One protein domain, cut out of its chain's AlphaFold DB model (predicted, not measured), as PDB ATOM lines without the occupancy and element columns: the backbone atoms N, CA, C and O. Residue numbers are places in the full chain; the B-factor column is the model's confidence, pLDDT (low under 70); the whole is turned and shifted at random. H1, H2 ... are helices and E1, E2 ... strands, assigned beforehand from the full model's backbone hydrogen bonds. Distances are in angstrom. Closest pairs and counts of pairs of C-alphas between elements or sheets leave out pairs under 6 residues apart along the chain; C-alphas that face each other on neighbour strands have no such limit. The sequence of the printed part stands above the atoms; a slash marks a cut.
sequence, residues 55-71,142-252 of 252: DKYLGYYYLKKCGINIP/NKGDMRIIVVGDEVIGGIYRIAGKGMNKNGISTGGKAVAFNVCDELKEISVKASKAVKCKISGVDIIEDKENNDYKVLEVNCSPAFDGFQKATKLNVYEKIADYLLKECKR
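This is residues 55 to 71 and 142 to 252 of the 252 residues of the protein "ATP-grasp domain-containing protein" of Candidatus Altiarchaeales archaeon HGW-Altiarchaeales-1 (UniProt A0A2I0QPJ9). What is the main picture? A strongly twisted sheet of five strands curls round helix H2 on one face, and the short helix H3 crosses strands E3 and E2 on the other. H4 begins near H3 and runs outward as an arm past one end of the strands, while H1 sits at one end of H2, beside edge strand E5. What is it built of? The 128 printed residues include four named helices and five named strands, along the chain H1 E1 E2 E3 H2 E4 E5 H3 H4, of mixed class; the sheet runs E3 E2 E1 E4 E5, all antiparallel. The whole is compact, with a radius of gyration of the C-alphas of 14.4 A and spans of 49 by 35 by 27 A.

Where do the first elements lie? H1, residues 56 to 65, begins at C-alpha 56 (34.812, 107.243, 101.607). E1 is residues 144 to 151, 23.1 A long; E2 is 154 to 162, 24.3 A; E3 is 177 to 181. What follows? H2 is residues 185 to 197, 18.0 A; E4 is 202 to 210, 25.6 A; E5 is 215 to 222, 21.1 A. H3 is residues 228 to 234, and H4, residues 238 to 250, 18.5 A, ends at C-alpha 250 (11.943, 121.971, 87.959).

How do the strands pair? E1, E2 and E3 form a meander, each strand the antiparallel neighbour of the one before, with N 147 and O 159 at 2.8 A and N 179 and O 160 at 2.9 A. E1 and E4 have N 148 and O 205 at 2.9 A, and the hairpin E4 and E5 has N 206 and O 220 at 2.9 A. How do the helices stand? There are three layers, helices on both faces of the sheet: H2 on one, with the C-alphas of Ser 191 and Val 205 closest to E4 at 5.9 A, H3 and H4 on the other. H3 runs across the strands at a height over the sheet of 7.8 A, only just over E3 and E2 with 3 C-alphas on each; H4 is over E1 and along it, at 11 degrees on the local plane. In H1, H2, H3 and H4 every O i to N i+4 pair is within hydrogen-bond range. What of H1? It only grazes the sheet, with residues 56 to 64. It only just touches H2, only at their ends, with 3 pairs of C-alphas within 8 A, the closest Leu 63 and Ala 197 at 5.7 A.

Where is the cut? Residues 72 to 141 are not printed, and C-alphas 71 and 142 are 12.7 A apart. Which link is long, and where is confidence low? The link E2 to E3 is long, and its residues 163 to 176, with residues 251 to 252, have pLDDT under 70.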
ATOM      1  N   ASP A  55      34.258 109.611  97.692       84.50
ATOM      2  CA  ASP A  55      35.350 109.622  98.652       84.50
ATOM      3  C   ASP A  55      34.866 109.101 100.008       84.50
ATOM      4  O   ASP A  55      34.169 109.787 100.753       84.50
ATOM      5  N   LYS A  56      35.235 107.863 100.345       81.88
ATOM      6  CA  LYS A  56      34.812 107.243 101.607       81.88
ATOM      7  C   LYS A  56      35.361 107.964 102.835       81.88
ATOM      8  O   LYS A  56      34.675 108.000 103.850       81.88
ATOM      9  N   TYR A  57      36.573 108.512 102.761       82.62
ATOM     10  CA  TYR A  57      37.182 109.212 103.889       82.62
ATOM     11  C   TYR A  57      36.372 110.466 104.211       82.62
ATOM     12  O   TYR A  57      35.920 110.656 105.343       82.62
ATOM     13  N   LEU A  58      36.103 111.269 103.182       85.62
ATOM     14  CA  LEU A  58      35.333 112.494 103.318       85.62
ATOM     15  C   LEU A  58      33.865 112.198 103.658       85.62
ATOM     16  O   LEU A  58      33.303 112.823 104.556       85.62
ATOM     17  N   GLY A  59      33.264 111.187 103.029       89.81
ATOM     18  CA  GLY A  59      31.919 110.715 103.349       89.81
ATOM     19  C   GLY A  59      31.772 110.312 104.819       89.81
ATOM     20  O   GLY A  59      30.872 110.805 105.498       89.81
ATOM     21  N   TYR A  60      32.682 109.489 105.357       89.88
ATOM     22  CA  TYR A  60      32.652 109.104 106.775       89.88
ATOM     23  C   TYR A  60      32.863 110.290 107.716       89.88
ATOM     24  O   TYR A  60      32.198 110.355 108.752       89.88
ATOM     25  N   TYR A  61      33.730 111.243 107.358       89.69
ATOM     26  CA  TYR A  61      33.893 112.476 108.126       89.69
ATOM     27  C   TYR A  61      32.567 113.238 108.257       89.69
ATOM     28  O   TYR A  61      32.169 113.573 109.373       89.69
ATOM     29  N   TYR A  62      31.845 113.464 107.154       93.69
ATOM     30  CA  TYR A  62      30.570 114.189 107.190       93.69
ATOM     31  C   TYR A  62      29.455 113.405 107.886       93.69
ATOM     32  O   TYR A  62      28.699 113.995 108.658       93.69
ATOM     33  N   LEU A  63      29.390 112.082 107.702       94.69
ATOM     34  CA  LEU A  63      28.455 111.236 108.450       94.69
ATOM     35  C   LEU A  63      28.678 111.386 109.963       94.69
ATOM     36  O   LEU A  63      27.745 111.707 110.703       94.69
ATOM     37  N   LYS A  64      29.929 111.252 110.420       91.56
ATOM     38  CA  LYS A  64      30.283 111.391 111.838       91.56
ATOM     39  C   LYS A  64      30.036 112.808 112.359       91.56
ATOM     40  O   LYS A  64      29.498 112.963 113.451       91.56
ATOM     41  N   LYS A  65      30.366 113.841 111.574       92.25
ATOM     42  CA  LYS A  65      30.109 115.254 111.911       92.25
ATOM     43  C   LYS A  65      28.621 115.534 112.133       92.25
ATOM     44  O   LYS A  65      28.277 116.332 112.997       92.25
ATOM     45  N   CYS A  66      27.741 114.860 111.398       95.44
ATOM     46  CA  CYS A  66      26.292 114.956 111.573       95.44
ATOM     47  C   CYS A  66      25.742 114.035 112.681       95.44
ATOM     48  O   CYS A  66      24.524 113.929 112.833       95.44
ATOM     49  N   GLY A  67      26.596 113.360 113.458       94.88
ATOM     50  CA  GLY A  67      26.171 112.442 114.515       94.88
ATOM     51  C   GLY A  67      25.472 111.195 113.972       94.88
ATOM     52  O   GLY A  67      24.510 110.724 114.571       94.88
ATOM     53  N   ILE A  68      25.882 110.712 112.797       97.25
ATOM     54  CA  ILE A  68      25.408 109.445 112.240       97.25
ATOM     55  C   ILE A  68      26.356 108.346 112.693       97.25
ATOM     56  O   ILE A  68      27.575 108.457 112.538       97.25
ATOM     57  N   ASN A  69      25.779 107.280 113.239       95.50
ATOM     58  CA  ASN A  69      26.535 106.130 113.692       95.50
ATOM     59  C   ASN A  69      27.120 105.373 112.489       95.50
ATOM     60  O   ASN A  69      26.412 105.025 111.541       95.50
ATOM     61  N   ILE A  70      28.426 105.132 112.527       93.88
ATOM     62  CA  ILE A  70      29.180 104.392 111.512       93.88
ATOM     63  C   ILE A  70      30.030 103.334 112.221       93.88
ATOM     64  O   ILE A  70      30.347 103.507 113.401       93.88
ATOM     65  N   PRO A  71      30.450 102.253 111.538       91.19
ATOM     66  CA  PRO A  71      31.431 101.340 112.109       91.19
ATOM     67  C   PRO A  71      32.676 102.105 112.557       91.19
ATOM     68  O   PRO A  71      33.089 103.066 111.898       91.19
ATOM     69  N   ASN A 142      27.156  90.015 110.749       84.31
ATOM     70  CA  ASN A 142      25.835  90.144 110.144       84.31
ATOM     71  C   ASN A 142      25.494  88.978 109.201       84.31
ATOM     72  O   ASN A 142      26.362  88.226 108.765       84.31
ATOM     73  N   LYS A 143      24.201  88.835 108.877       78.56
ATOM     74  CA  LYS A 143      23.694  87.898 107.847       78.56
ATOM     75  C   LYS A 143      23.487  88.564 106.479       78.56
ATOM     76  O   LYS A 143      23.132  87.901 105.507       78.56
ATOM     77  N   GLY A 144      23.650  89.877 106.433       85.56
ATOM     78  CA  GLY A 144      23.271  90.729 105.325       85.56
ATOM     79  C   GLY A 144      23.325  92.194 105.739       85.56
ATOM     80  O   GLY A 144      23.566  92.511 106.905       85.56
ATOM     81  N   ASP A 145      23.119  93.090 104.793       90.88
ATOM     82  CA  ASP A 145      22.993  94.521 105.059       90.88
ATOM     83  C   ASP A 145      21.771  95.081 104.332       90.88
ATOM     84  O   ASP A 145      21.270  94.497 103.368       90.88
ATOM     85  N   MET A 146      21.260  96.193 104.830       94.88
ATOM     86  CA  MET A 146      20.099  96.877 104.289       94.88
ATOM     87  C   MET A 146      20.551  97.916 103.276       94.88
ATOM     88  O   MET A 146      21.467  98.682 103.546       94.88
ATOM     89  N   ARG A 147      19.865  97.986 102.137       96.50
ATOM     90  CA  ARG A 147      19.939  99.120 101.219       96.50
ATOM     91  C   ARG A 147      18.605  99.839 101.210       96.50
ATOM     92  O   ARG A 147      17.597  99.254 100.814       96.50
ATOM     93  N   ILE A 148      18.626 101.106 101.593       98.25
ATOM     94  CA  ILE A 148      17.461 101.988 101.614       98.25
ATOM     95  C   ILE A 148      17.655 103.057 100.547       98.25
ATOM     96  O   ILE A 148      18.719 103.671 100.471       98.25
ATOM     97  N   ILE A 149      16.654 103.248  99.688       98.25
ATOM     98  CA  ILE A 149      16.701 104.281  98.651       98.25
ATOM     99  C   ILE A 149      15.991 105.532  99.162       98.25
ATOM    100  O   ILE A 149      14.848 105.463  99.618       98.25
ATOM    101  N   VAL A 150      16.685 106.662  99.054       98.50
ATOM    102  CA  VAL A 150      16.201 107.994  99.421       98.50
ATOM    103  C   VAL A 150      16.070 108.834  98.155       98.50
ATOM    104  O   VAL A 150      16.981 108.841  97.322       98.50
ATOM    105  N   VAL A 151      14.941 109.528  98.015       97.88
ATOM    106  CA  VAL A 151      14.667 110.491  96.942       97.88
ATOM    107  C   VAL A 151      14.139 111.774  97.581       97.88
ATOM    108  O   VAL A 151      13.097 111.772  98.233       97.88
ATOM    109  N   GLY A 152      14.884 112.865  97.429       95.81
ATOM    110  CA  GLY A 152      14.688 114.093  98.188       95.81
ATOM    111  C   GLY A 152      14.834 113.833  99.687       95.81
ATOM    112  O   GLY A 152      15.886 113.400 100.155       95.81
ATOM    113  N   ASP A 153      13.744 114.065 100.412       96.12
ATOM    114  CA  ASP A 153      13.653 113.884 101.861       96.12
ATOM    115  C   ASP A 153      12.848 112.632 102.251       96.12
ATOM    116  O   ASP A 153      12.530 112.435 103.422       96.12
ATOM    117  N   GLU A 154      12.525 111.772 101.281       97.50
ATOM    118  CA  GLU A 154      11.660 110.610 101.476       97.50
ATOM    119  C   GLU A 154      12.404 109.292 101.245       97.50
ATOM    120  O   GLU A 154      13.157 109.120 100.281       97.50
ATOM    121  N   VAL A 155      12.144 108.312 102.115       98.38
ATOM    122  CA  VAL A 155      12.516 106.916 101.869       98.38
ATOM    123  C   VAL A 155      11.456 106.266 100.997       98.38
ATOM    124  O   VAL A 155      10.319 106.088 101.429       98.38
ATOM    125  N   ILE A 156      11.848 105.836  99.799       97.50
ATOM    126  CA  ILE A 156      10.923 105.168  98.875       97.50
ATOM    127  C   ILE A 156      10.834 103.657  99.119       97.50
ATOM    128  O   ILE A 156       9.890 103.020  98.668       97.50
ATOM    129  N   GLY A 157      11.801 103.066  99.828       97.62
ATOM    130  CA  GLY A 157      11.753 101.670 100.260       97.62
ATOM    131  C   GLY A 157      13.117 101.100 100.653       97.62
ATOM    132  O   GLY A 157      14.152 101.757 100.512       97.62
ATOM    133  N   GLY A 158      13.114  99.849 101.114       97.31
ATOM    134  CA  GLY A 158      14.304  99.143 101.578       97.31
ATOM    135  C   GLY A 158      14.355  97.688 101.123       97.31
ATOM    136  O   GLY A 158      13.332  97.012 100.990       97.31
ATOM    137  N   ILE A 159      15.571  97.197 100.903       95.94
ATOM    138  CA  ILE A 159      15.853  95.776 100.692       95.94
ATOM    139  C   ILE A 159      16.910  95.294 101.678       95.94
ATOM    140  O   ILE A 159      17.880  95.995 101.953       95.94
ATOM    141  N   TYR A 160      16.756  94.070 102.159       92.75
ATOM    142  CA  TYR A 160      17.803  93.340 102.847       92.75
ATOM    143  C   TYR A 160      18.578  92.520 101.814       92.75
ATOM    144  O   TYR A 160      17.994  91.763 101.031       92.75
ATOM    145  N   ARG A 161      19.897  92.701 101.776       89.44
ATOM    146  CA  ARG A 161      20.813  92.001 100.877       89.44
ATOM    147  C   ARG A 161      21.484  90.870 101.645       89.44
ATOM    148  O   ARG A 161      22.281  91.118 102.544       89.44
ATOM    149  N   ILE A 162      21.143  89.632 101.305       81.56
ATOM    150  CA  ILE A 162      21.640  88.418 101.962       81.56
ATOM    151  C   ILE A 162      22.766  87.828 101.111       81.56
ATOM    152  O   ILE A 162      22.571  87.587  99.915       81.56
ATOM    153  N   ALA A 163      23.925  87.562 101.716       68.38
ATOM    154  CA  ALA A 163      24.998  86.823 101.054       68.38
ATOM    155  C   ALA A 163      24.537  85.425 100.607       68.38
ATOM    156  O   ALA A 163      23.776  84.741 101.294       68.38
ATOM    157  N   GLY A 164      25.041  84.967  99.458       62.88
ATOM    158  CA  GLY A 164      24.917  83.563  99.065       62.88
ATOM    159  C   GLY A 164      25.587  82.633 100.087       62.88
ATOM    160  O   GLY A 164      26.497  83.036 100.814       62.88
ATOM    161  N   LYS A 165      25.149  81.369 100.155       52.84
ATOM    162  CA  LYS A 165      25.719  80.365 101.072       52.84
ATOM    163  C   LYS A 165      27.236  80.246 100.834       52.84
ATOM    164  O   LYS A 165      27.652  79.944  99.722       52.84
ATOM    165  N   GLY A 166      28.044  80.498 101.868       54.59
ATOM    166  CA  GLY A 166      29.515  80.469 101.794       54.59
ATOM    167  C   GLY A 166      30.183  81.774 101.333       54.59
ATOM    168  O   GLY A 166      31.399  81.798 101.170       54.59
ATOM    169  N   MET A 167      29.428  82.861 101.135       55.09
ATOM    170  CA  MET A 167      29.974  84.160 100.729       55.09
ATOM    171  C   MET A 167      30.053  85.132 101.910       55.09
ATOM    172  O   MET A 167      29.107  85.277 102.674       55.09
ATOM    173  N   ASN A 168      31.161  85.871 102.009       54.50
ATOM    174  CA  ASN A 168      31.342  86.950 102.994       54.50
ATOM    175  C   ASN A 168      30.862  88.323 102.477       54.50
ATOM    176  O   ASN A 168      31.137  89.351 103.094       54.50
ATOM    177  N   LYS A 169      30.232  88.368 101.293       57.72
ATOM    178  CA  LYS A 169      29.807  89.600 100.612       57.72
ATOM    179  C   LYS A 169      28.333  89.511 100.245       57.72
ATOM    180  O   LYS A 169      27.893  88.540  99.637       57.72
ATOM    181  N   ASN A 170      27.604  90.571 100.565       59.47
ATOM    182  CA  ASN A 170      26.146  90.632 100.463       59.47
ATOM    183  C   ASN A 170      25.646  91.290  99.167       59.47
ATOM    184  O   ASN A 170      24.444  91.396  98.948       59.47
ATOM    185  N   GLY A 171      26.540  91.784  98.306       57.94
ATOM    186  CA  GLY A 171      26.152  92.541  97.120       57.94
ATOM    187  C   GLY A 171      25.269  91.731  96.165       57.94
ATOM    188  O   GLY A 171      25.577  90.591  95.822       57.94
ATOM    189  N   ILE A 172      24.203  92.348  95.648       55.66
ATOM    190  CA  ILE A 172      23.368  91.746  94.588       55.66
ATOM    191  C   ILE A 172      24.222  91.466  93.343       55.66
ATOM    192  O   ILE A 172      24.111  90.416  92.722       55.66
ATOM    193  N   SER A 173      25.160  92.369  93.031       54.25
ATOM    194  CA  SER A 173      26.127  92.202  91.938       54.25
ATOM    195  C   SER A 173      27.104  91.042  92.147       54.25
ATOM    196  O   SER A 173      27.809  90.678  91.215       54.25
ATOM    197  N   THR A 174      27.184  90.488  93.360       54.88
ATOM    198  CA  THR A 174      28.029  89.339  93.706       54.88
ATOM    199  C   THR A 174      27.205  88.070  93.950       54.88
ATOM    200  O   THR A 174      27.706  87.151  94.582       54.88
ATOM    201  N   GLY A 175      25.949  88.008  93.489       60.94
ATOM    202  CA  GLY A 175      25.087  86.825  93.634       60.94
ATOM    203  C   GLY A 175      24.279  86.761  94.937       60.94
ATOM    204  O   GLY A 175      23.671  85.732  95.226       60.94
ATOM    205  N   GLY A 176      24.252  87.844  95.726       69.56
ATOM    206  CA  GLY A 176      23.390  87.957  96.905       69.56
ATOM    207  C   GLY A 176      21.903  88.057  96.543       69.56
ATOM    208  O   GLY A 176      21.538  88.570  95.482       69.56
ATOM    209  N   LYS A 177      21.026  87.588  97.439       81.31
ATOM    210  CA  LYS A 177      19.565  87.713  97.290       81.31
ATOM    211  C   LYS A 177      19.084  89.032  97.895       81.31
ATOM    212  O   LYS A 177      19.524  89.405  98.978       81.31
ATOM    213  N   ALA A 178      18.164  89.709  97.216       88.81
ATOM    214  CA  ALA A 178      17.488  90.899  97.726       88.81
ATOM    215  C   ALA A 178      16.066  90.548  98.161       88.81
ATOM    216  O   ALA A 178      15.320  89.946  97.390       88.81
ATOM    217  N   VAL A 179      15.696  90.940  99.377       92.00
ATOM    218  CA  VAL A 179      14.352  90.744  99.933       92.00
ATOM    219  C   VAL A 179      13.832  92.095 100.399       92.00
ATOM    220  O   VAL A 179      14.526  92.793 101.134       92.00
ATOM    221  N   ALA A 180      12.644  92.492  99.951       95.62
ATOM    222  CA  ALA A 180      12.017  93.724 100.419       95.62
ATOM    223  C   ALA A 180      11.677  93.630 101.911       95.62
ATOM    224  O   ALA A 180      11.324  92.559 102.404       95.62
ATOM    225  N   PHE A 181      11.766  94.750 102.623       95.62
ATOM    226  CA  PHE A 181      11.333  94.841 104.015       95.62
ATOM    227  C   PHE A 181      10.668  96.192 104.285       95.62
ATOM    228  O   PHE A 181      10.893  97.161 103.556       95.62
ATOM    229  N   ASN A 182       9.848  96.254 105.336       95.75
ATOM    230  CA  ASN A 182       9.264  97.510 105.785       95.75
ATOM    231  C   ASN A 182      10.309  98.320 106.562       95.75
ATOM    232  O   ASN A 182      10.800  97.866 107.593       95.75
ATOM    233  N   VAL A 183      10.646  99.510 106.069       97.56
ATOM    234  CA  VAL A 183      11.632 100.382 106.717       97.56
ATOM    235  C   VAL A 183      10.980 101.036 107.935       97.56
ATOM    236  O   VAL A 183      10.006 101.772 107.781       97.56
ATOM    237  N   CYS A 184      11.490 100.762 109.140       97.12
ATOM    238  CA  CYS A 184      11.009 101.406 110.365       97.12
ATOM    239  C   CYS A 184      11.406 102.890 110.412       97.12
ATOM    240  O   CYS A 184      12.281 103.330 109.662       97.12
ATOM    241  N   ASP A 185      10.776 103.661 111.294       97.94
ATOM    242  CA  ASP A 185      10.963 105.115 111.330       97.94
ATOM    243  C   ASP A 185      12.394 105.518 111.707       97.94
ATOM    244  O   ASP A 185      12.966 106.387 111.054       97.94
ATOM    245  N   GLU A 186      13.038 104.788 112.621       97.50
ATOM    246  CA  GLU A 186      14.459 104.977 112.946       97.50
ATOM    247  C   GLU A 186      15.357 104.840 111.701       97.50
ATOM    248  O   GLU A 186      16.194 105.698 111.414       97.50
ATOM    249  N   LEU A 187      15.151 103.795 110.892       98.12
ATOM    250  CA  LEU A 187      15.914 103.594 109.658       98.12
ATOM    251  C   LEU A 187      15.601 104.658 108.601       98.12
ATOM    252  O   LEU A 187      16.493 105.013 107.820       98.12
ATOM    253  N   LYS A 188      14.367 105.179 108.559       98.56
ATOM    254  CA  LYS A 188      14.013 106.289 107.664       98.56
ATOM    255  C   LYS A 188      14.768 107.554 108.046       98.56
ATOM    256  O   LYS A 188      15.417 108.148 107.185       98.56
ATOM    257  N   GLU A 189      14.740 107.914 109.325       98.31
ATOM    258  CA  GLU A 189      15.448 109.075 109.858       98.31
ATOM    259  C   GLU A 189      16.952 108.976 109.598       98.31
ATOM    260  O   GLU A 189      17.540 109.900 109.029       98.31
ATOM    261  N   ILE A 190      17.569 107.831 109.918       98.31
ATOM    262  CA  ILE A 190      18.996 107.587 109.660       98.31
ATOM    263  C   ILE A 190      19.312 107.738 108.168       98.31
ATOM    264  O   ILE A 190      20.294 108.392 107.814       98.31
ATOM    265  N   SER A 191      18.485 107.176 107.281       98.56
ATOM    266  CA  SER A 191      18.737 107.187 105.833       98.56
ATOM    267  C   SER A 191      18.629 108.586 105.225       98.56
ATOM    268  O   SER A 191      19.494 109.001 104.445       98.56
ATOM    269  N   VAL A 192      17.599 109.347 105.599       98.62
ATOM    270  CA  VAL A 192      17.426 110.731 105.134       98.62
ATOM    271  C   VAL A 192      18.547 111.608 105.685       98.62
ATOM    272  O   VAL A 192      19.192 112.337 104.927       98.62
ATOM    273  N   LYS A 193      18.862 111.483 106.980       98.56
ATOM    274  CA  LYS A 193      19.956 112.224 107.619       98.56
ATOM    275  C   LYS A 193      21.306 111.914 106.968       98.56
ATOM    276  O   LYS A 193      22.073 112.837 106.703       98.56
ATOM    277  N   ALA A 194      21.578 110.648 106.645       98.50
ATOM    278  CA  ALA A 194      22.788 110.231 105.939       98.50
ATOM    279  C   ALA A 194      22.879 110.799 104.525       98.50
ATOM    280  O   ALA A 194      23.933 111.311 104.149       98.50
ATOM    281  N   SER A 195      21.777 110.787 103.776       98.31
ATOM    282  CA  SER A 195      21.718 111.383 102.437       98.31
ATOM    283  C   SER A 195      22.014 112.882 102.476       98.31
ATOM    284  O   SER A 195      22.866 113.357 101.724       98.31
ATOM    285  N   LYS A 196      21.409 113.607 103.428       98.06
ATOM    286  CA  LYS A 196      21.659 115.040 103.653       98.06
ATOM    287  C   LYS A 196      23.100 115.324 104.076       98.06
ATOM    288  O   LYS A 196      23.709 116.252 103.549       98.06
ATOM    289  N   ALA A 197      23.670 114.510 104.968       97.81
ATOM    290  CA  ALA A 197      25.047 114.673 105.440       97.81
ATOM    291  C   ALA A 197      26.070 114.619 104.295       97.81
ATOM    292  O   ALA A 197      27.042 115.372 104.304       97.81
ATOM    293  N   VAL A 198      25.825 113.781 103.281       96.31
ATOM    294  CA  VAL A 198      26.659 113.706 102.071       96.31
ATOM    295  C   VAL A 198      26.080 114.478 100.882       96.31
ATOM    296  O   VAL A 198      26.474 114.222  99.749       96.31
ATOM    297  N   LYS A 199      25.141 115.405 101.113       96.44
ATOM    298  CA  LYS A 199      24.531 116.281 100.094       96.44
ATOM    299  C   LYS A 199      23.919 115.545  98.890       96.44
ATOM    300  O   LYS A 199      23.852 116.087  97.789       96.44
ATOM    301  N   CYS A 200      23.477 114.304  99.072       96.62
ATOM    302  CA  CYS A 200      22.791 113.547  98.030       96.62
ATOM    303  C   CYS A 200      21.278 113.744  98.160       96.62
ATOM    304  O   CYS A 200      20.713 113.458  99.211       96.62
ATOM    305  N   LYS A 201      20.628 114.172  97.073       95.75
ATOM    306  CA  LYS A 201      19.167 114.197  96.935       95.75
ATOM    307  C   LYS A 201      18.610 112.839  96.489       95.75
ATOM    308  O   LYS A 201      17.533 112.455  96.908       95.75
ATOM    309  N   ILE A 202      19.333 112.087  95.657       97.31
ATOM    310  CA  ILE A 202      18.982 110.704  95.295       97.31
ATOM    311  C   ILE A 202      20.122 109.801  95.730       97.31
ATOM    312  O   ILE A 202      21.248 109.937  95.248       97.31
ATOM    313  N   SER A 203      19.856 108.874  96.643       97.50
ATOM    314  CA  SER A 203      20.915 108.053  97.219       97.50
ATOM    315  C   SER A 203      20.449 106.638  97.559       97.50
ATOM    316  O   SER A 203      19.264 106.371  97.751       97.50
ATOM    317  N   GLY A 204      21.402 105.710  97.603       97.50
ATOM    318  CA  GLY A 204      21.240 104.436  98.291       97.50
ATOM    319  C   GLY A 204      22.096 104.434  99.545       97.50
ATOM    320  O   GLY A 204      23.319 104.537  99.442       97.50
ATOM    321  N   VAL A 205      21.455 104.308 100.699       98.00
ATOM    322  CA  VAL A 205      22.103 104.222 102.007       98.00
ATOM    323  C   VAL A 205      22.234 102.754 102.380       98.00
ATOM    324  O   VAL A 205      21.233 102.042 102.485       98.00
ATOM    325  N   ASP A 206      23.471 102.304 102.563       95.75
ATOM    326  CA  ASP A 206      23.761 100.957 103.035       95.75
ATOM    327  C   ASP A 206      23.924 100.983 104.553       95.75
ATOM    328  O   ASP A 206      24.757 101.723 105.080       95.75
ATOM    329  N   ILE A 207      23.143 100.170 105.256       96.81
ATOM    330  CA  ILE A 207      23.084 100.122 106.719       96.81
ATOM    331  C   ILE A 207      23.281  98.684 107.179       96.81
ATOM    332  O   ILE A 207      22.711  97.750 106.618       96.81
ATOM    333  N   ILE A 208      24.077  98.500 108.223       94.56
ATOM    334  CA  ILE A 208      24.234  97.220 108.903       94.56
ATOM    335  C   ILE A 208      23.580  97.286 110.280       94.56
ATOM    336  O   ILE A 208      23.670  98.295 110.976       94.56
ATOM    337  N   GLU A 209      22.910  96.200 110.643       94.00
ATOM    338  CA  GLU A 209      22.395  95.969 111.989       94.00
ATOM    339  C   GLU A 209      23.498  95.302 112.813       94.00
ATOM    340  O   GLU A 209      23.988  94.226 112.449       94.00
ATOM    341  N   ASP A 210      23.896  95.938 113.908       92.44
ATOM    342  CA  ASP A 210      24.809  95.380 114.896       92.44
ATOM    343  C   ASP A 210      23.984  94.884 116.088       92.44
ATOM    344  O   ASP A 210      23.576  95.615 116.989       92.44
ATOM    345  N   LYS A 211      23.699  93.580 116.046       89.50
ATOM    346  CA  LYS A 211      22.839  92.905 117.022       89.50
ATOM    347  C   LYS A 211      23.445  92.816 118.413       89.50
ATOM    348  O   LYS A 211      22.705  92.612 119.366       89.50
ATOM    349  N   GLU A 212      24.768  92.899 118.521       87.94
ATOM    350  CA  GLU A 212      25.452  92.816 119.813       87.94
ATOM    351  C   GLU A 212      25.239  94.105 120.611       87.94
ATOM    352  O   GLU A 212      25.046  94.046 121.821       87.94
ATOM    353  N   ASN A 213      25.198  95.249 119.921       89.81
ATOM    354  CA  ASN A 213      24.998  96.567 120.528       89.81
ATOM    355  C   ASN A 213      23.569  97.111 120.374       89.81
ATOM    356  O   ASN A 213      23.274  98.188 120.886       89.81
ATOM    357  N   ASN A 214      22.685  96.366 119.698       92.19
ATOM    358  CA  ASN A 214      21.317  96.774 119.379       92.19
ATOM    359  C   ASN A 214      21.266  98.150 118.685       92.19
ATOM    360  O   ASN A 214      20.483  99.017 119.070       92.19
ATOM    361  N   ASP A 215      22.133  98.356 117.688       94.31
ATOM    362  CA  ASP A 215      22.235  99.615 116.951       94.31
ATOM    363  C   ASP A 215      22.358  99.431 115.426       94.31
ATOM    364  O   ASP A 215      22.650  98.354 114.892       94.31
ATOM    365  N   TYR A 216      22.106 100.523 114.700       96.56
ATOM    366  CA  TYR A 216      22.275 100.610 113.251       96.56
ATOM    367  C   TYR A 216      23.486 101.464 112.894       96.56
ATOM    368  O   TYR A 216      23.682 102.557 113.430       96.56
ATOM    369  N   LYS A 217      24.288 100.983 111.941       96.81
ATOM    370  CA  LYS A 217      25.510 101.658 111.486       96.81
ATOM    371  C   LYS A 217      25.483 101.866 109.979       96.81
ATOM    372  O   LYS A 217      25.282 100.923 109.214       96.81
ATOM    373  N   VAL A 218      25.717 103.096 109.531       97.31
ATOM    374  CA  VAL A 218      25.780 103.429 108.100       97.31
ATOM    375  C   VAL A 218      27.124 102.973 107.527       97.31
ATOM    376  O   VAL A 218      28.191 103.389 107.976       97.31
ATOM    377  N   LEU A 219      27.072 102.100 106.521       92.88
ATOM    378  CA  LEU A 219      28.239 101.542 105.839       92.88
ATOM    379  C   LEU A 219      28.735 102.430 104.699       92.88
ATOM    380  O   LEU A 219      29.947 102.578 104.534       92.88
ATOM    381  N   GLU A 220      27.823 102.948 103.880       92.06
ATOM    382  CA  GLU A 220      28.105 103.849 102.759       92.06
ATOM    383  C   GLU A 220      26.835 104.594 102.325       92.06
ATOM    384  O   GLU A 220      25.722 104.106 102.517       92.06
ATOM    385  N   VAL A 221      27.009 105.758 101.695       95.81
ATOM    386  CA  VAL A 221      25.944 106.449 100.961       95.81
ATOM    387  C   VAL A 221      26.373 106.581  99.508       95.81
ATOM    388  O   VAL A 221      27.414 107.167  99.202       95.81
ATOM    389  N   ASN A 222      25.582 106.025  98.595       92.75
ATOM    390  CA  ASN A 222      25.875 106.008  97.169       92.75
ATOM    391  C   ASN A 222      24.949 106.963  96.407       92.75
ATOM    392  O   ASN A 222      23.752 106.718  96.333       92.75
ATOM    393  N   CYS A 223      25.513 107.990  95.773       92.38
ATOM    394  CA  CYS A 223      24.821 108.989  94.951       92.38
ATOM    395  C   CYS A 223      24.314 108.450  93.597       92.38
ATOM    396  O   CYS A 223      23.673 109.163  92.830       92.38
ATOM    397  N   SER A 224      24.667 107.215  93.234       89.31
ATOM    398  CA  SER A 224      24.213 106.557  92.002       89.31
ATOM    399  C   SER A 224      23.960 105.072  92.279       89.31
ATOM    400  O   SER A 224      24.719 104.210  91.810       89.31
ATOM    401  N   PRO A 225      22.960 104.754  93.117       90.69
ATOM    402  CA  PRO A 225      22.642 103.375  93.451       90.69
ATOM    403  C   PRO A 225      22.085 102.638  92.224       90.69
ATOM    404  O   PRO A 225      21.494 103.230  91.327       90.69
ATOM    405  N   ALA A 226      22.286 101.322  92.182       88.44
ATOM    406  CA  ALA A 226      21.664 100.477  91.167       88.44
ATOM    407  C   ALA A 226      20.236 100.116  91.595       88.44
ATOM    408  O   ALA A 226      20.041  99.664  92.728       88.44
ATOM    409  N   PHE A 227      19.270 100.262  90.685       91.19
ATOM    410  CA  PHE A 227      17.850 100.059  90.986       91.19
ATOM    411  C   PHE A 227      17.304  98.700  90.550       91.19
ATOM    412  O   PHE A 227      16.348  98.235  91.156       91.19
ATOM    413  N   ASP A 228      17.911  98.010  89.581       88.56
ATOM    414  CA  ASP A 228      17.333  96.782  89.003       88.56
ATOM    415  C   ASP A 228      17.015  95.707  90.048       88.56
ATOM    416  O   ASP A 228      15.906  95.177  90.101       88.56
ATOM    417  N   GLY A 229      17.984  95.397  90.914       88.50
ATOM    418  CA  GLY A 229      17.792  94.424  91.991       88.50
ATOM    419  C   GLY A 229      16.800  94.898  93.053       88.50
ATOM    420  O   GLY A 229      16.066  94.086  93.611       88.50
ATOM    421  N   PHE A 230      16.746  96.209  93.296       92.25
ATOM    422  CA  PHE A 230      15.814  96.820  94.237       92.25
ATOM    423  C   PHE A 230      14.376  96.728  93.720       92.25
ATOM    424  O   PHE A 230      13.540  96.136  94.390       92.25
ATOM    425  N   GLN A 231      14.108  97.203  92.501       94.75
ATOM    426  CA  GLN A 231      12.778  97.168  91.882       94.75
ATOM    427  C   GLN A 231      12.258  95.738  91.724       94.75
ATOM    428  O   GLN A 231      11.088  95.467  91.982       94.75
ATOM    429  N   LYS A 232      13.123  94.780  91.358       92.94
ATOM    430  CA  LYS A 232      12.726  93.364  91.264       92.94
ATOM    431  C   LYS A 232      12.227  92.803  92.596       92.94
ATOM    432  O   LYS A 232      11.276  92.015  92.579       92.94
ATOM    433  N   ALA A 233      12.861  93.193  93.703       93.44
ATOM    434  CA  ALA A 233      12.529  92.735  95.048       93.44
ATOM    435  C   ALA A 233      11.327  93.480  95.650       93.44
ATOM    436  O   ALA A 233      10.469  92.840  96.249       93.44
ATOM    437  N   THR A 234      11.249  94.803  95.483       95.25
ATOM    438  CA  THR A 234      10.203  95.647  96.091       95.25
ATOM    439  C   THR A 234       8.956  95.807  95.230       95.25
ATOM    440  O   THR A 234       7.921  96.206  95.747       95.25
ATOM    441  N   LYS A 235       9.047  95.519  93.924       95.25
ATOM    442  CA  LYS A 235       8.018  95.810  92.908       95.25
ATOM    443  C   LYS A 235       7.676  97.297  92.761       95.25
ATOM    444  O   LYS A 235       6.697  97.634  92.106       95.25
ATOM    445  N   LEU A 236       8.493  98.183  93.326       94.44
ATOM    446  CA  LEU A 236       8.326  99.627  93.200       94.44
ATOM    447  C   LEU A 236       8.880 100.125  91.865       94.44
ATOM    448  O   LEU A 236       9.948  99.686  91.433       94.44
ATOM    449  N   ASN A 237       8.196 101.101  91.270       95.25
ATOM    450  CA  ASN A 237       8.709 101.873  90.145       95.25
ATOM    451  C   ASN A 237       9.549 103.048  90.666       95.25
ATOM    452  O   ASN A 237       9.046 104.131  90.958       95.25
ATOM    453  N   VAL A 238      10.847 102.813  90.842       94.75
ATOM    454  CA  VAL A 238      11.785 103.820  91.358       94.75
ATOM    455  C   VAL A 238      11.980 104.951  90.351       94.75
ATOM    456  O   VAL A 238      12.119 106.102  90.756       94.75
ATOM    457  N   TYR A 239      11.966 104.648  89.051       94.38
ATOM    458  CA  TYR A 239      12.142 105.661  88.010       94.38
ATOM    459  C   TYR A 239      11.008 106.683  87.998       94.38
ATOM    460  O   TYR A 239      11.276 107.870  87.860       94.38
ATOM    461  N   GLU A 240       9.770 106.243  88.221       95.50
ATOM    462  CA  GLU A 240       8.613 107.132  88.367       95.50
ATOM    463  C   GLU A 240       8.744 108.036  89.598       95.50
ATOM    464  O   GLU A 240       8.609 109.248  89.477       95.50
ATOM    465  N   LYS A 241       9.152 107.491  90.754       95.56
ATOM    466  CA  LYS A 241       9.415 108.305  91.957       95.56
ATOM    467  C   LYS A 241      10.505 109.355  91.737       95.56
ATOM    468  O   LYS A 241      10.403 110.466  92.251       95.56
ATOM    469  N   ILE A 242      11.548 109.011  90.982       94.50
ATOM    470  CA  ILE A 242      12.599 109.959  90.601       94.50
ATOM    471  C   ILE A 242      12.046 111.010  89.634       94.50
ATOM    472  O   ILE A 242      12.303 112.190  89.839       94.50
ATOM    473  N   ALA A 243      11.277 110.614  88.618       94.12
ATOM    474  CA  ALA A 243      10.674 111.544  87.667       94.12
ATOM    475  C   ALA A 243       9.745 112.548  88.369       94.12
ATOM    476  O   ALA A 243       9.891 113.751  88.164       94.12
ATOM    477  N   ASP A 244       8.879 112.078  89.269       94.31
ATOM    478  CA  ASP A 244       8.015 112.924  90.100       94.31
ATOM    479  C   ASP A 244       8.825 113.935  90.914       94.31
ATOM    480  O   ASP A 244       8.459 115.107  91.025       94.31
ATOM    481  N   TYR A 245       9.937 113.483  91.495       94.62
ATOM    482  CA  TYR A 245      10.834 114.339  92.257       94.62
ATOM    483  C   TYR A 245      11.501 115.405  91.378       94.62
ATOM    484  O   TYR A 245      11.483 116.582  91.730       94.62
ATOM    485  N   LEU A 246      12.021 115.020  90.209       91.56
ATOM    486  CA  LEU A 246      12.625 115.953  89.253       91.56
ATOM    487  C   LEU A 246      11.608 116.995  88.770       91.56
ATOM    488  O   LEU A 246      11.909 118.182  88.766       91.56
ATOM    489  N   LEU A 247      10.378 116.581  88.446       91.94
ATOM    490  CA  LEU A 247       9.309 117.491  88.023       91.94
ATOM    491  C   LEU A 247       8.932 118.508  89.108       91.94
ATOM    492  O   LEU A 247       8.572 119.639  88.783       91.94
ATOM    493  N   LYS A 248       9.003 118.131  90.391       90.06
ATOM    494  CA  LYS A 248       8.800 119.064  91.512       90.06
ATOM    495  C   LYS A 248       9.953 120.058  91.638       90.06
ATOM    496  O   LYS A 248       9.710 121.226  91.917       90.06
ATOM    497  N   GLU A 249      11.182 119.605  91.414       86.06
ATOM    498  CA  GLU A 249      12.385 120.437  91.496       86.06
ATOM    499  C   GLU A 249      12.543 121.391  90.298       86.06
ATOM    500  O   GLU A 249      13.140 122.446  90.467       86.06
ATOM    501  N   CYS A 250      11.983 121.070  89.123       78.50
ATOM    502  CA  CYS A 250      11.943 121.971  87.959       78.50
ATOM    503  C   CYS A 250      10.878 123.078  88.062       78.50
ATOM    504  O   CYS A 250      10.928 124.043  87.309       78.50
ATOM    505  N   LYS A 251       9.868 122.909  88.924       61.25
ATOM    506  CA  LYS A 251       8.764 123.874  89.110       61.25
ATOM    507  C   LYS A 251       9.063 124.945  90.167       61.25
ATOM    508  O   LYS A 251       8.188 125.763  90.446       61.25
ATOM    509  N   ARG A 252      10.236 124.884  90.796       52.59
ATOM    510  CA  ARG A 252      10.741 125.862  91.764       52.59
ATOM    511  C   ARG A 252      11.680 126.832  91.074       52.59
ATOM    512  O   ARG A 252      11.635 128.013  91.472       52.59
TER     513      ARG A 252